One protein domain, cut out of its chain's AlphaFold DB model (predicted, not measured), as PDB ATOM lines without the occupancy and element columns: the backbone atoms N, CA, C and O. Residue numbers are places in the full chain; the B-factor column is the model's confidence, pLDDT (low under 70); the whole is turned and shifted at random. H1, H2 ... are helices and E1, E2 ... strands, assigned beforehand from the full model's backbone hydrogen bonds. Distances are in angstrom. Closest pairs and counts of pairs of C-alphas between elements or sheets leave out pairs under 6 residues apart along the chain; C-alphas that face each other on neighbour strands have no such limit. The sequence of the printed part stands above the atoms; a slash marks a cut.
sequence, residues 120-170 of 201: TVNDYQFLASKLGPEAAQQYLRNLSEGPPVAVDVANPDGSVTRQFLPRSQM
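AT A GLANCE: This is residues 120 to 170 of the 201 residues of an uncharacterized protein of Sphingopyxis bauzanensis (UniProt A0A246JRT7). Two helices, H1 and H2, make a V at one end of a long, thin model, and a hairpin of two antiparallel strands, E1 and E2, makes the other end. The very short helix H3 follows E2 and lies near the last residue of H2. The printed part has 51 residues with three named helices and two named strands, in the order H1, H2, E1, E2, H3; the class is mixed, helices and strands. The whole is extended, a rod with a radius of gyration of the C-alphas of 15.4 A and spans of 48 by 17 by 11 A.

HOW THE PARTS SIT: Start with H1, residues 120 to 131, and H2, residues 133 to 145: they touch with residues 124 to 128 and 133 to 136 alone, and their closest C-alphas, those of Ala 128 and Ala 136, are 5.2 A apart. They run opposite ways at a steep tilt of 49 degrees. In both, every O i to N i+4 pair is within hydrogen-bond range. Go on to the hairpin of E1, residues 149 to 154, and E2, residues 160 to 165, antiparallel at 146 degrees; look for N 151 and O 163 at 2.8 A and N 165 and O 149 at 3.0 A, within hydrogen-bond range. H3, residues 167 to 170, too short for an O i to N i+4 pair, is close but not clearly touching H2; their closest C-alphas, Glu 145 and Arg 167, are 6.1 A apart. H1 is apart from E1, E2 and H3.

IN THESE COORDINATES: Find C-alpha 120 at (3.438, -13.457, 30.923), where H1 begins; it is 15.6 A long. H2 is 18.2 A long, E1 15.7 A and E2 14.8 A. H3, 5.2 A long, ends at C-alpha 170 at (10.285, -0.270, 52.836).

THE WHOLE: The two C-alphas farthest apart, Asn 122 and Asp 157, are 48.4 A apart. The printed part has no cut, and its four links are tight. Confidence is under 70 at residues 120 to 121, 146 and 167 to 170.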
ATOM      1  N   THR A 120       2.285 -14.187  30.369       64.81
ATOM      2  CA  THR A 120       3.438 -13.457  30.923       64.81
ATOM      3  C   THR A 120       4.664 -13.475  30.007       64.81
ATOM      4  O   THR A 120       5.385 -12.483  29.936       64.81
ATOM      5  N   VAL A 121       4.883 -14.561  29.258       67.44
ATOM      6  CA  VAL A 121       5.963 -14.652  28.263       67.44
ATOM      7  C   VAL A 121       5.644 -13.850  26.998       67.44
ATOM      8  O   VAL A 121       6.521 -13.144  26.506       67.44
ATOM      9  N   ASN A 122       4.415 -13.912  26.484       72.06
ATOM     10  CA  ASN A 122       3.996 -13.137  25.312       72.06
ATOM     11  C   ASN A 122       3.859 -11.646  25.629       72.06
ATOM     12  O   ASN A 122       4.294 -10.826  24.832       72.06
ATOM     13  N   ASP A 123       3.332 -11.284  26.794       70.25
ATOM     14  CA  ASP A 123       3.264  -9.928  27.330       70.25
ATOM     15  C   ASP A 123       4.672  -9.371  27.526       70.25
ATOM     16  O   ASP A 123       4.953  -8.242  27.124       70.25
ATOM     17  N   TYR A 124       5.596 -10.173  28.069       73.19
ATOM     18  CA  TYR A 124       7.001  -9.789  28.162       73.19
ATOM     19  C   TYR A 124       7.621  -9.581  26.780       73.19
ATOM     20  O   TYR A 124       8.277  -8.567  26.563       73.19
ATOM     21  N   GLN A 125       7.402 -10.494  25.831       77.94
ATOM     22  CA  GLN A 125       7.910 -10.361  24.463       77.94
ATOM     23  C   GLN A 125       7.293  -9.157  23.737       77.94
ATOM     24  O   GLN A 125       8.003  -8.417  23.059       77.94
ATOM     25  N   PHE A 126       5.999  -8.905  23.926       80.19
ATOM     26  CA  PHE A 126       5.288  -7.753  23.386       80.19
ATOM     27  C   PHE A 126       5.854  -6.452  23.957       80.19
ATOM     28  O   PHE A 126       6.260  -5.573  23.194       80.19
ATOM     29  N   LEU A 127       5.973  -6.345  25.282       76.12
ATOM     30  CA  LEU A 127       6.556  -5.183  25.952       76.12
ATOM     31  C   LEU A 127       8.022  -4.983  25.560       76.12
ATOM     32  O   LEU A 127       8.412  -3.866  25.227       76.12
ATOM     33  N   ALA A 128       8.819  -6.053  25.518       81.81
ATOM     34  CA  ALA A 128      10.218  -5.997  25.107       81.81
ATOM     35  C   ALA A 128      10.362  -5.542  23.647       81.81
ATOM     36  O   ALA A 128      11.263  -4.764  23.343       81.81
ATOM     37  N   SER A 129       9.449  -5.953  22.760       81.81
ATOM     38  CA  SER A 129       9.442  -5.530  21.352       81.81
ATOM     39  C   SER A 129       9.051  -4.059  21.152       81.81
ATOM     40  O   SER A 129       9.476  -3.441  20.179       81.81
ATOM     41  N   LYS A 130       8.240  -3.488  22.054       84.50
ATOM     42  CA  LYS A 130       7.709  -2.118  21.939       84.50
ATOM     43  C   LYS A 130       8.522  -1.078  22.704       84.50
ATOM     44  O   LYS A 130       8.681   0.035  22.218       84.50
ATOM     45  N   LEU A 131       8.981  -1.429  23.901       83.75
ATOM     46  CA  LEU A 131       9.591  -0.513  24.870       83.75
ATOM     47  C   LEU A 131      11.059  -0.858  25.161       83.75
ATOM     48  O   LEU A 131      11.742  -0.105  25.849       83.75
ATOM     49  N   GLY A 132      11.546  -1.983  24.635       85.00
ATOM     50  CA  GLY A 132      12.876  -2.504  24.914       85.00
ATOM     51  C   GLY A 132      12.913  -3.432  26.138       85.00
ATOM     52  O   GLY A 132      12.029  -3.398  27.000       85.00
ATOM     53  N   PRO A 133      13.947  -4.287  26.230       82.88
ATOM     54  CA  PRO A 133      14.048  -5.317  27.264       82.88
ATOM     55  C   PRO A 133      14.170  -4.743  28.684       82.88
ATOM     56  O   PRO A 133      13.683  -5.356  29.634       82.88
ATOM     57  N   GLU A 134      14.770  -3.561  28.841       79.81
ATOM     58  CA  GLU A 134      14.944  -2.891  30.136       79.81
ATOM     59  C   GLU A 134      13.612  -2.387  30.706       79.81
ATOM     60  O   GLU A 134      13.293  -2.640  31.868       79.81
ATOM     61  N   ALA A 135      12.780  -1.759  29.870       77.44
ATOM     62  CA  ALA A 135      11.452  -1.297  30.265       77.44
ATOM     63  C   ALA A 135      10.512  -2.470  30.591       77.44
ATOM     64  O   ALA A 135       9.741  -2.401  31.548       77.44
ATOM     65  N   ALA A 136      10.615  -3.579  29.848       79.31
ATOM     66  CA  ALA A 136       9.865  -4.799  30.138       79.31
ATOM     67  C   ALA A 136      10.270  -5.418  31.490       79.31
ATOM     68  O   ALA A 136       9.410  -5.827  32.268       79.31
ATOM     69  N   GLN A 137      11.565  -5.432  31.824       80.62
ATOM     70  CA  GLN A 137      12.026  -5.871  33.146       80.62
ATOM     71  C   GLN A 137      11.557  -4.938  34.265       80.62
ATOM     72  O   GLN A 137      11.164  -5.413  35.330       80.62
ATOM     73  N   GLN A 138      11.575  -3.622  34.041       76.00
ATOM     74  CA  GLN A 138      11.072  -2.657  35.017       76.00
ATOM     75  C   GLN A 138       9.564  -2.819  35.246       76.00
ATOM     76  O   GLN A 138       9.108  -2.752  36.386       76.00
ATOM     77  N   TYR A 139       8.796  -3.104  34.193       75.19
ATOM     78  CA  TYR A 139       7.378  -3.437  34.300       75.19
ATOM     79  C   TYR A 139       7.147  -4.696  35.143       75.19
ATOM     80  O   TYR A 139       6.332  -4.662  36.061       75.19
ATOM     81  N   LEU A 140       7.904  -5.772  34.900       78.38
ATOM     82  CA  LEU A 140       7.803  -6.995  35.702       78.38
ATOM     83  C   LEU A 140       8.149  -6.753  37.178       78.38
ATOM     84  O   LEU A 140       7.433  -7.239  38.049       78.38
ATOM     85  N   ARG A 141       9.187  -5.953  37.468       76.31
ATOM     86  CA  ARG A 141       9.520  -5.559  38.850       76.31
ATOM     87  C   ARG A 141       8.396  -4.761  39.500       76.31
ATOM     88  O   ARG A 141       8.040  -5.036  40.639       76.31
ATOM     89  N   ASN A 142       7.798  -3.815  38.778       72.69
ATOM     90  CA  ASN A 142       6.669  -3.030  39.284       72.69
ATOM     91  C   ASN A 142       5.409  -3.886  39.481       72.69
ATOM     92  O   ASN A 142       4.626  -3.614  40.386       72.69
ATOM     93  N   LEU A 143       5.210  -4.919  38.660       73.75
ATOM     94  CA  LEU A 143       4.114  -5.871  38.816       73.75
ATOM     95  C   LEU A 143       4.298  -6.723  40.082       73.75
ATOM     96  O   LEU A 143       3.335  -6.943  40.811       73.75
ATOM     97  N   SER A 144       5.527  -7.167  40.369       73.06
ATOM     98  CA  SER A 144       5.832  -7.982  41.552       73.06
ATOM     99  C   SER A 144       5.953  -7.176  42.849       73.06
ATOM    100  O   SER A 144       5.563  -7.657  43.908       73.06
ATOM    101  N   GLU A 145       6.507  -5.963  42.789       70.88
ATOM    102  CA  GLU A 145       6.810  -5.135  43.966       70.88
ATOM    103  C   GLU A 145       5.747  -4.052  44.223       70.88
ATOM    104  O   GLU A 145       5.672  -3.495  45.320       70.88
ATOM    105  N   GLY A 146       4.884  -3.780  43.242       65.06
ATOM    106  CA  GLY A 146       3.941  -2.666  43.254       65.06
ATOM    107  C   GLY A 146       4.582  -1.336  42.827       65.06
ATOM    108  O   GLY A 146       5.804  -1.229  42.704       65.06
ATOM    109  N   PRO A 147       3.767  -0.290  42.584       71.06
ATOM    110  CA  PRO A 147       4.277   1.025  42.207       71.06
ATOM    111  C   PRO A 147       5.161   1.622  43.319       71.06
ATOM    112  O   PRO A 147       4.896   1.387  44.505       71.06
ATOM    113  N   PRO A 148       6.190   2.415  42.961       70.94
ATOM    114  CA  PRO A 148       7.061   3.058  43.935       70.94
ATOM    115  C   PRO A 148       6.259   3.991  44.843       70.94
ATOM    116  O   PRO A 148       5.315   4.658  44.416       70.94
ATOM    117  N   VAL A 149       6.649   4.037  46.112       75.50
ATOM    118  CA  VAL A 149       5.983   4.846  47.129       75.50
ATOM    119  C   VAL A 149       6.799   6.111  47.356       75.50
ATOM    120  O   VAL A 149       8.022   6.058  47.481       75.50
ATOM    121  N   ALA A 150       6.115   7.251  47.409       79.06
ATOM    122  CA  ALA A 150       6.721   8.503  47.831       79.06
ATOM    123  C   ALA A 150       6.958   8.471  49.347       79.06
ATOM    124  O   ALA A 150       6.008   8.336  50.118       79.06
ATOM    125  N   VAL A 151       8.214   8.608  49.758       78.88
ATOM    126  CA  VAL A 151       8.634   8.721  51.153       78.88
ATOM    127  C   VAL A 151       9.298  10.073  51.339       78.88
ATOM    128  O   VAL A 151      10.148  10.479  50.547       78.88
ATOM    129  N   ASP A 152       8.899  10.771  52.390       83.38
ATOM    130  CA  ASP A 152       9.524  12.024  52.784       83.38
ATOM    131  C   ASP A 152      10.751  11.684  53.654       83.38
ATOM    132  O   ASP A 152      10.620  11.140  54.751       83.38
ATOM    133  N   VAL A 153      11.953  11.945  53.130       80.69
ATOM    134  CA  VAL A 153      13.239  11.654  53.777       80.69
ATOM    135  C   VAL A 153      13.809  12.950  54.343       80.69
ATOM    136  O   VAL A 153      13.990  13.933  53.618       80.69
ATOM    137  N   ALA A 154      14.080  12.958  55.649       83.31
ATOM    138  CA  ALA A 154      14.750  14.066  56.314       83.31
ATOM    139  C   ALA A 154      16.257  14.001  56.032       83.31
ATOM    140  O   ALA A 154      16.926  13.027  56.380       83.31
ATOM    141  N   ASN A 155      16.778  15.041  55.396       81.19
ATOM    142  CA  ASN A 155      18.196  15.193  55.123       81.19
ATOM    143  C   ASN A 155      18.946  15.673  56.380       81.19
ATOM    144  O   ASN A 155      18.345  16.275  57.275       81.19
ATOM    145  N   PRO A 156      20.275  15.467  56.450       78.25
ATOM    146  CA  PRO A 156      21.095  15.922  57.579       78.25
ATOM    147  C   PRO A 156      21.059  17.439  57.824       78.25
ATOM    148  O   PRO A 156      21.376  17.892  58.920       78.25
ATOM    149  N   ASP A 157      20.674  18.220  56.815       79.38
ATOM    150  CA  ASP A 157      20.511  19.677  56.864       79.38
ATOM    151  C   ASP A 157      19.127  20.125  57.382       79.38
ATOM    152  O   ASP A 157      18.837  21.320  57.437       79.38
ATOM    153  N   GLY A 158      18.263  19.178  57.764       78.75
ATOM    154  CA  GLY A 158      16.903  19.436  58.238       78.75
ATOM    155  C   GLY A 158      15.880  19.687  57.126       78.75
ATOM    156  O   GLY A 158      14.701  19.884  57.428       78.75
ATOM    157  N   SER A 159      16.284  19.663  55.852       80.69
ATOM    158  CA  SER A 159      15.348  19.708  54.728       80.69
ATOM    159  C   SER A 159      14.639  18.361  54.557       80.69
ATOM    160  O   SER A 159      15.186  17.303  54.861       80.69
ATOM    161  N   VAL A 160      13.398  18.386  54.068       81.12
ATOM    162  CA  VAL A 160      12.655  17.168  53.723       81.12
ATOM    163  C   VAL A 160      12.607  17.054  52.210       81.12
ATOM    164  O   VAL A 160      12.101  17.951  51.535       81.12
ATOM    165  N   THR A 161      13.120  15.950  51.674       82.31
ATOM    166  CA  THR A 161      13.026  15.643  50.243       82.31
ATOM    167  C   THR A 161      12.109  14.457  50.015       82.31
ATOM    168  O   THR A 161      12.131  13.475  50.753       82.31
ATOM    169  N   ARG A 162      11.266  14.557  48.985       80.69
ATOM    170  CA  ARG A 162      10.375  13.470  48.586       80.69
ATOM    171  C   ARG A 162      11.127  12.521  47.663       80.69
ATOM    172  O   ARG A 162      11.423  12.876  46.525       80.69
ATOM    173  N   GLN A 163      11.409  11.320  48.152       81.12
ATOM    174  CA  GLN A 163      12.076  10.267  47.399       81.12
ATOM    175  C   GLN A 163      11.076   9.172  47.025       81.12
ATOM    176  O   GLN A 163      10.240   8.773  47.831       81.12
ATOM    177  N   PHE A 164      11.156   8.669  45.794       78.12
ATOM    178  CA  PHE A 164      10.353   7.532  45.350       78.12
ATOM    179  C   PHE A 164      11.163   6.253  45.534       78.12
ATOM    180  O   PHE A 164      12.170   6.054  44.855       78.12
ATOM    181  N   LEU A 165      10.734   5.408  46.468       75.12
ATOM    182  CA  LEU A 165      11.413   4.160  46.807       75.12
ATOM    183  C   LEU A 165      10.549   2.964  46.382       75.12
ATOM    184  O   LEU A 165       9.320   3.013  46.527       75.12
ATOM    185  N   PRO A 166      11.149   1.881  45.857       71.88
ATOM    186  CA  PRO A 166      10.416   0.649  45.607       71.88
ATOM    187  C   PRO A 166       9.925   0.077  46.940       71.88
ATOM    188  O   PRO A 166      10.615   0.129  47.960       71.88
ATOM    189  N   ARG A 167       8.710  -0.472  46.946       66.75
ATOM    190  CA  ARG A 167       8.056  -0.951  48.172       66.75
ATOM    191  C   ARG A 167       8.849  -2.072  48.862       66.75
ATOM    192  O   ARG A 167       8.792  -2.183  50.085       66.75
ATOM    193  N   SER A 168       9.636  -2.839  48.107       65.56
ATOM    194  CA  SER A 168      10.576  -3.850  48.611       65.56
ATOM    195  C   SER A 168      11.632  -3.279  49.572       65.56
ATOM    196  O   SER A 168      12.020  -3.955  50.522       65.56
ATOM    197  N   GLN A 169      12.036  -2.016  49.402       64.56
ATOM    198  CA  GLN A 169      12.992  -1.331  50.283       64.56
ATOM    199  C   GLN A 169      12.351  -0.768  51.562       64.56
ATOM    200  O   GLN A 169      13.062  -0.350  52.470       64.56
ATOM    201  N   MET A 170      11.019  -0.786  51.673       60.41
ATOM    202  CA  MET A 170      10.285  -0.270  52.836       60.41
ATOM    203  C   MET A 170      10.008  -1.348  53.906       60.41
ATOM    204  O   MET A 170       9.550  -1.025  55.000       60.41
TER     205      MET A 170